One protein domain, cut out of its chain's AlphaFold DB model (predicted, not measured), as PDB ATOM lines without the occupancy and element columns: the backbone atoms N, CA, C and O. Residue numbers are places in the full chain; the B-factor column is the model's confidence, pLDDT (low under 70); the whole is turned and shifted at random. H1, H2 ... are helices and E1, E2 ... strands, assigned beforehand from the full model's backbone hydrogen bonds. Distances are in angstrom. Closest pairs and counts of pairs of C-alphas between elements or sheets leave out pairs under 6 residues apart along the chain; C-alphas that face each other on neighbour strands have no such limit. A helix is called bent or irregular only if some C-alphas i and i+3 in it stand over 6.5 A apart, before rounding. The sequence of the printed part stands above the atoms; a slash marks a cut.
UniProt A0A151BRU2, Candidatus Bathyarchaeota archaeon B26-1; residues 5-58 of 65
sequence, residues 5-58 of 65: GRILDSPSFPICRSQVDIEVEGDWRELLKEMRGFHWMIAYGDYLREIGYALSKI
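AT A GLANCE: This is residues 5 to 58 of the 65 residues of a protein of Candidatus Bathyarchaeota archaeon B26-1 (UniProt A0A151BRU2). This is an open, stretched-out chain: a two-stranded hairpin, E1 and E2, whose long loop reaches out to one end of the length, then two short helices that pack on nothing, with H2 near the other end. Residues 27 to 41, holding H1, and residues 47 to 58, holding H2, stick out free. The printed part has 54 residues, with two named strands and two named helices in the order E1, E2, H1, H2; the sheet is E1 - E2, antiparallel. The class is mixed, helices and strands, with under half of the residues in named elements. The whole is loose, with a radius of gyration of the C-alphas of 13.9 A, and elongated, spanning 42 by 24 by 19 A.

HOW THE PARTS SIT: Start at E1, residues 5 to 9, and set it beside E2, residues 21 to 25. They are antiparallel neighbours and form a hairpin, with 150 degrees between their directions. Look at C-alphas 7 and 22, which face each other at 4.6 A. Look too at N 8 and O 21, 2.8 A apart, and N 23 and O 6, 2.9 A apart, both within hydrogen-bond range. From E2 a tight link of 2 residues leads to H1, residues 28 to 34. H1 is apart from E1. Further on comes H2, residues 48 to 56, which is apart from E1, from E2 and from H1. In H1 and H2 every O i to N i+4 pair is within hydrogen-bond range.

IN THESE COORDINATES: Find C-alpha 5 at (6.743, -6.183, -29.132); from there E1 runs 11.9 A to Asp 9. E2 goes from Asp 21 to Glu 25, 12.7 A from first to last C-alpha. H1 begins at Trp 28, with its C-alpha at (-1.808, -12.256, -25.776), and ends at Glu 34, 9.7 A away between C-alphas. H2 begins at Leu 48 and ends at Ser 56, where you find C-alpha 56 at (18.618, -24.952, -26.359); its length is 12.3 A. Neither helix is bent or irregular.

THE WHOLE: Go to Pro 14, in the long link of 11 residues from E1 to E2, and then to Lys 57, after H2: their C-alphas are the two farthest apart, at 42.8 A. The link from H1 to H2 is long too, with 13 residues, 35 to 47. The C-alphas of Gly 5 and Ile 58, the first and last printed residues, are 25.3 A apart. The printed part has no cut. Its mean pLDDT is 96.1, and no printed residue is under 70.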
ATOM      1  N   GLY A   5       7.469  -7.317 -29.678       96.56
ATOM      2  CA  GLY A   5       6.743  -6.183 -29.132       96.56
ATOM      3  C   GLY A   5       6.953  -4.950 -29.993       96.56
ATOM      4  O   GLY A   5       8.068  -4.709 -30.459       96.56
ATOM      5  N   ARG A   6       5.900  -4.149 -30.155       97.56
ATOM      6  CA  ARG A   6       5.970  -2.843 -30.813       97.56
ATOM      7  C   ARG A   6       5.758  -1.746 -29.786       97.56
ATOM      8  O   ARG A   6       4.737  -1.727 -29.107       97.56
ATOM      9  N   ILE A   7       6.717  -0.831 -29.674       97.38
ATOM     10  CA  ILE A   7       6.566   0.351 -28.819       97.38
ATOM     11  C   ILE A   7       5.493   1.243 -29.439       97.38
ATOM     12  O   ILE A   7       5.610   1.640 -30.600       97.38
ATOM     13  N   LEU A   8       4.449   1.525 -28.668       98.19
ATOM     14  CA  LEU A   8       3.372   2.425 -29.058       98.19
ATOM     15  C   LEU A   8       3.604   3.836 -28.522       98.19
ATOM     16  O   LEU A   8       3.343   4.797 -29.241       98.19
ATOM     17  N   ASP A   9       4.096   3.947 -27.284       98.00
ATOM     18  CA  ASP A   9       4.293   5.232 -26.613       98.00
ATOM     19  C   ASP A   9       5.355   5.154 -25.497       98.00
ATOM     20  O   ASP A   9       5.738   4.073 -25.034       98.00
ATOM     21  N   SER A  10       5.817   6.321 -25.047       96.56
ATOM     22  CA  SER A  10       6.602   6.511 -23.827       96.56
ATOM     23  C   SER A  10       5.831   7.442 -22.884       96.56
ATOM     24  O   SER A  10       6.041   8.660 -22.895       96.56
ATOM     25  N   PRO A  11       4.899   6.891 -22.086       96.06
ATOM     26  CA  PRO A  11       3.995   7.710 -21.298       96.06
ATOM     27  C   PRO A  11       4.707   8.374 -20.113       96.06
ATOM     28  O   PRO A  11       5.743   7.922 -19.624       96.06
ATOM     29  N   SER A  12       4.099   9.450 -19.614       95.25
ATOM     30  CA  SER A  12       4.595  10.234 -18.477       95.25
ATOM     31  C   SER A  12       3.600  10.211 -17.310       95.25
ATOM     32  O   SER A  12       3.199  11.263 -16.803       95.25
ATOM     33  N   PHE A  13       3.174   9.018 -16.874       95.50
ATOM     34  CA  PHE A  13       2.339   8.889 -15.673       95.50
ATOM     35  C   PHE A  13       3.093   9.382 -14.427       95.50
ATOM     36  O   PHE A  13       4.328   9.363 -14.427       95.50
ATOM     37  N   PRO A  14       2.386   9.816 -13.359       96.06
ATOM     38  CA  PRO A  14       2.991  10.416 -12.165       96.06
ATOM     39  C   PRO A  14       3.697   9.374 -11.274       96.06
ATOM     40  O   PRO A  14       3.336   9.157 -10.119       96.06
ATOM     41  N   ILE A  15       4.723   8.720 -11.820       94.44
ATOM     42  CA  ILE A  15       5.616   7.771 -11.158       94.44
ATOM     43  C   ILE A  15       7.068   8.071 -11.558       94.44
ATOM     44  O   ILE A  15       7.353   8.491 -12.675       94.44
ATOM     45  N   CYS A  16       8.019   7.833 -10.656       91.38
ATOM     46  CA  CYS A  16       9.433   8.165 -10.875       91.38
ATOM     47  C   CYS A  16      10.202   7.029 -11.585       91.38
ATOM     48  O   CYS A  16      11.181   6.488 -11.053       91.38
ATOM     49  N   ARG A  17       9.710   6.593 -12.752       92.81
ATOM     50  CA  ARG A  17      10.297   5.514 -13.567       92.81
ATOM     51  C   ARG A  17      10.086   5.767 -15.060       92.81
ATOM     52  O   ARG A  17       9.058   6.318 -15.446       92.81
ATOM     53  N   SER A  18      11.039   5.307 -15.873       94.12
ATOM     54  CA  SER A  18      10.862   5.200 -17.324       94.12
ATOM     55  C   SER A  18       9.731   4.229 -17.636       94.12
ATOM     56  O   SER A  18       9.630   3.173 -17.008       94.12
ATOM     57  N   GLN A  19       8.894   4.593 -18.599       95.75
ATOM     58  CA  GLN A  19       7.708   3.837 -18.976       95.75
ATOM     59  C   GLN A  19       7.696   3.632 -20.485       95.75
ATOM     60  O   GLN A  19       8.178   4.473 -21.251       95.75
ATOM     61  N   VAL A  20       7.157   2.491 -20.891       96.88
ATOM     62  CA  VAL A  20       7.032   2.098 -22.286       96.88
ATOM     63  C   VAL A  20       5.731   1.326 -22.444       96.88
ATOM     64  O   VAL A  20       5.512   0.333 -21.749       96.88
ATOM     65  N   ASP A  21       4.892   1.785 -23.364       97.31
ATOM     66  CA  ASP A  21       3.692   1.061 -23.765       97.31
ATOM     67  C   ASP A  21       4.049   0.166 -24.949       97.31
ATOM     68  O   ASP A  21       4.551   0.632 -25.975       97.31
ATOM     69  N   ILE A  22       3.828  -1.140 -24.790       96.94
ATOM     70  CA  ILE A  22       4.230  -2.158 -25.762       96.94
ATOM     71  C   ILE A  22       3.003  -2.953 -26.195       96.94
ATOM     72  O   ILE A  22       2.347  -3.600 -25.379       96.94
ATOM     73  N   GLU A  23       2.730  -2.951 -27.495       97.12
ATOM     74  CA  GLU A  23       1.821  -3.909 -28.115       97.12
ATOM     75  C   GLU A  23       2.501  -5.275 -28.203       97.12
ATOM     76  O   GLU A  23       3.617  -5.388 -28.713       97.12
ATOM     77  N   VAL A  24       1.819  -6.317 -27.727       96.50
ATOM     78  CA  VAL A  24       2.242  -7.709 -27.909       96.50
ATOM     79  C   VAL A  24       1.877  -8.147 -29.327       96.50
ATOM     80  O   VAL A  24       0.699  -8.281 -29.651       96.50
ATOM     81  N   GLU A  25       2.878  -8.408 -30.166       96.38
ATOM     82  CA  GLU A  25       2.680  -9.028 -31.477       96.38
ATOM     83  C   GLU A  25       2.633 -10.555 -31.318       96.38
ATOM     84  O   GLU A  25       3.654 -11.231 -31.430       96.38
ATOM     85  N   GLY A  26       1.447 -11.092 -31.028       94.25
ATOM     86  CA  GLY A  26       1.224 -12.522 -30.798       94.25
ATOM     87  C   GLY A  26      -0.127 -12.789 -30.135       94.25
ATOM     88  O   GLY A  26      -0.933 -11.870 -29.947       94.25
ATOM     89  N   ASP A  27      -0.397 -14.038 -29.748       96.00
ATOM     90  CA  ASP A  27      -1.610 -14.350 -28.980       96.00
ATOM     91  C   ASP A  27      -1.438 -13.956 -27.505       96.00
ATOM     92  O   ASP A  27      -0.977 -14.728 -26.660       96.00
ATOM     93  N   TRP A  28      -1.862 -12.739 -27.159       95.25
ATOM     94  CA  TRP A  28      -1.808 -12.256 -25.776       95.25
ATOM     95  C   TRP A  28      -2.644 -13.107 -24.800       95.25
ATOM     96  O   TRP A  28      -2.342 -13.141 -23.606       95.25
ATOM     97  N   ARG A  29      -3.680 -13.820 -25.266       96.19
ATOM     98  CA  ARG A  29      -4.466 -14.716 -24.399       96.19
ATOM     99  C   ARG A  29      -3.680 -15.972 -24.070       96.19
ATOM    100  O   ARG A  29      -3.796 -16.484 -22.958       96.19
ATOM    101  N   GLU A  30      -2.894 -16.471 -25.016       96.06
ATOM    102  CA  GLU A  30      -1.947 -17.551 -24.759       96.06
ATOM    103  C   GLU A  30      -0.820 -17.079 -23.835       96.06
ATOM    104  O   GLU A  30      -0.521 -17.760 -22.855       96.06
ATOM    105  N   LEU A  31      -0.274 -15.878 -24.062       95.06
ATOM    106  CA  LEU A  31       0.716 -15.265 -23.172       95.06
ATOM    107  C   LEU A  31       0.234 -15.250 -21.717       95.06
ATOM    108  O   LEU A  31       0.965 -15.696 -20.838       95.06
ATOM    109  N   LEU A  32      -1.002 -14.803 -21.463       94.81
ATOM    110  CA  LEU A  32      -1.578 -14.771 -20.113       94.81
ATOM    111  C   LEU A  32      -1.723 -16.154 -19.468       94.81
ATOM    112  O   LEU A  32      -1.623 -16.265 -18.248       94.81
ATOM    113  N   LYS A  33      -1.967 -17.201 -20.260       95.50
ATOM    114  CA  LYS A  33      -2.071 -18.580 -19.757       95.50
ATOM    115  C   LYS A  33      -0.702 -19.187 -19.455       95.50
ATOM    116  O   LYS A  33      -0.569 -19.962 -18.514       95.50
ATOM    117  N   GLU A  34       0.296 -18.859 -20.268       94.12
ATOM    118  CA  GLU A  34       1.615 -19.496 -20.250       94.12
ATOM    119  C   GLU A  34       2.637 -18.750 -19.381       94.12
ATOM    120  O   GLU A  34       3.618 -19.351 -18.925       94.12
ATOM    121  N   MET A  35       2.442 -17.443 -19.159       93.50
ATOM    122  CA  MET A  35       3.366 -16.622 -18.381       93.50
ATOM    123  C   MET A  35       3.478 -17.127 -16.942       93.50
ATOM    124  O   MET A  35       2.493 -17.379 -16.255       93.50
ATOM    125  N   ARG A  36       4.717 -17.249 -16.461       90.38
ATOM    126  CA  ARG A  36       5.024 -17.713 -15.095       90.38
ATOM    127  C   ARG A  36       5.373 -16.579 -14.132       90.38
ATOM    128  O   ARG A  36       5.585 -16.824 -12.950       90.38
ATOM    129  N   GLY A  37       5.481 -15.354 -14.637       92.38
ATOM    130  CA  GLY A  37       5.876 -14.177 -13.875       92.38
ATOM    131  C   GLY A  37       5.757 -12.907 -14.710       92.38
ATOM    132  O   GLY A  37       5.586 -12.965 -15.925       92.38
ATOM    133  N   PHE A  38       5.840 -11.761 -14.040       92.25
ATOM    134  CA  PHE A  38       5.640 -10.433 -14.631       92.25
ATOM    135  C   PHE A  38       6.950  -9.665 -14.876       92.25
ATOM    136  O   PHE A  38       6.915  -8.533 -15.349       92.25
ATOM    137  N   HIS A  39       8.108 -10.259 -14.570       95.00
ATOM    138  CA  HIS A  39       9.412  -9.683 -14.900       95.00
ATOM    139  C   HIS A  39       9.856 -10.131 -16.290       95.00
ATOM    140  O   HIS A  39       9.959 -11.329 -16.558       95.00
ATOM    141  N   TRP A  40      10.160  -9.159 -17.146       94.50
ATOM    142  CA  TRP A  40      10.556  -9.378 -18.532       94.50
ATOM    143  C   TRP A  40      11.883  -8.693 -18.832       94.50
ATOM    144  O   TRP A  40      12.200  -7.643 -18.275       94.50
ATOM    145  N   MET A  41      12.648  -9.294 -19.740       95.44
ATOM    146  CA  MET A  41      13.783  -8.641 -20.385       95.44
ATOM    147  C   MET A  41      13.322  -8.120 -21.742       95.44
ATOM    148  O   MET A  41      12.669  -8.849 -22.486       95.44
ATOM    149  N   ILE A  42      13.673  -6.877 -22.057       95.31
ATOM    150  CA  ILE A  42      13.332  -6.220 -23.321       95.31
ATOM    151  C   ILE A  42      14.640  -5.902 -24.046       95.31
ATOM    152  O   ILE A  42      15.591  -5.420 -23.430       95.31
ATOM    153  N   ALA A  43      14.684  -6.176 -25.347       96.62
ATOM    154  CA  ALA A  43      15.788  -5.826 -26.230       96.62
ATOM    155  C   ALA A  43      15.226  -5.219 -27.521       96.62
ATOM    156  O   ALA A  43      14.175  -5.643 -27.998       96.62
ATOM    157  N   TYR A  44      15.917  -4.224 -28.078       96.69
ATOM    158  CA  TYR A  44      15.544  -3.633 -29.362       96.69
ATOM    159  C   TYR A  44      15.939  -4.557 -30.513       96.69
ATOM    160  O   TYR A  44      17.106  -4.917 -30.608       96.69
ATOM    161  N   GLY A  45      14.999  -4.871 -31.407       96.50
ATOM    162  CA  GLY A  45      15.198  -5.794 -32.532       96.50
ATOM    163  C   GLY A  45      14.535  -7.157 -32.311       96.50
ATOM    164  O   GLY A  45      14.021  -7.444 -31.232       96.50
ATOM    165  N   ASP A  46      14.532  -7.998 -33.348       97.00
ATOM    166  CA  ASP A  46      14.042  -9.378 -33.256       97.00
ATOM    167  C   ASP A  46      15.216 -10.337 -33.041       97.00
ATOM    168  O   ASP A  46      16.041 -10.526 -33.932       97.00
ATOM    169  N   TYR A  47      15.265 -10.931 -31.847       97.56
ATOM    170  CA  TYR A  47      16.261 -11.930 -31.449       97.56
ATOM    171  C   TYR A  47      15.624 -13.233 -30.952       97.56
ATOM    172  O   TYR A  47      16.245 -14.014 -30.223       97.56
ATOM    173  N   LEU A  48      14.351 -13.483 -31.279       97.62
ATOM    174  CA  LEU A  48      13.630 -14.642 -30.746       97.62
ATOM    175  C   LEU A  48      14.269 -15.969 -31.176       97.62
ATOM    176  O   LEU A  48      14.234 -16.945 -30.418       97.62
ATOM    177  N   ARG A  49      14.878 -16.004 -32.368       98.00
ATOM    178  CA  ARG A  49      15.590 -17.173 -32.901       98.00
ATOM    179  C   ARG A  49      16.909 -17.410 -32.170       98.00
ATOM    180  O   ARG A  49      17.197 -18.542 -31.786       98.00
ATOM    181  N   GLU A  50      17.684 -16.357 -31.949       98.31
ATOM    182  CA  GLU A  50      18.987 -16.365 -31.284       98.31
ATOM    183  C   GLU A  50      18.844 -16.786 -29.822       98.31
ATOM    184  O   GLU A  50      19.593 -17.644 -29.350       98.31
ATOM    185  N   ILE A  51      17.837 -16.255 -29.123       97.94
ATOM    186  CA  ILE A  51      17.519 -16.661 -27.751       97.94
ATOM    187  C   ILE A  51      17.089 -18.128 -27.709       97.94
ATOM    188  O   ILE A  51      17.586 -18.883 -26.873       97.94
ATOM    189  N   GLY A  52      16.232 -18.569 -28.636       98.12
ATOM    190  CA  GLY A  52      15.855 -19.981 -28.747       98.12
ATOM    191  C   GLY A  52      17.061 -20.901 -28.957       98.12
ATOM    192  O   GLY A  52      17.200 -21.915 -28.270       98.12
ATOM    193  N   TYR A  53      17.976 -20.515 -29.851       98.25
ATOM    194  CA  TYR A  53      19.231 -21.224 -30.087       98.25
ATOM    195  C   TYR A  53      20.093 -21.288 -28.820       98.25
ATOM    196  O   TYR A  53      20.507 -22.380 -28.430       98.25
ATOM    197  N   ALA A  54      20.329 -20.159 -28.149       98.38
ATOM    198  CA  ALA A  54      21.155 -20.100 -26.946       98.38
ATOM    199  C   ALA A  54      20.576 -20.952 -25.803       98.38
ATOM    200  O   ALA A  54      21.290 -21.759 -25.208       98.38
ATOM    201  N   LEU A  55      19.271 -20.844 -25.542       98.19
ATOM    202  CA  LEU A  55      18.587 -21.601 -24.488       98.19
ATOM    203  C   LEU A  55      18.597 -23.112 -24.742       98.19
ATOM    204  O   LEU A  55      18.746 -23.895 -23.801       98.19
ATOM    205  N   SER A  56      18.520 -23.533 -26.008       97.88
ATOM    206  CA  SER A  56      18.618 -24.952 -26.359       97.88
ATOM    207  C   SER A  56      19.958 -25.577 -25.952       97.88
ATOM    208  O   SER A  56      19.990 -26.755 -25.600       97.88
ATOM    209  N   LYS A  57      21.054 -24.798 -25.912       98.56
ATOM    210  CA  LYS A  57      22.384 -25.286 -25.499       98.56
ATOM    211  C   LYS A  57      22.448 -25.689 -24.029       98.56
ATOM    212  O   LYS A  57      23.323 -26.462 -23.658       98.56
ATOM    213  N   ILE A  58      21.521 -25.188 -23.217       98.44
ATOM    214  CA  ILE A  58      21.416 -25.477 -21.782       98.44
ATOM    215  C   ILE A  58      20.119 -26.225 -21.432       98.44
ATOM    216  O   ILE A  58      19.723 -26.274 -20.272       98.44
TER     217      ILE A  58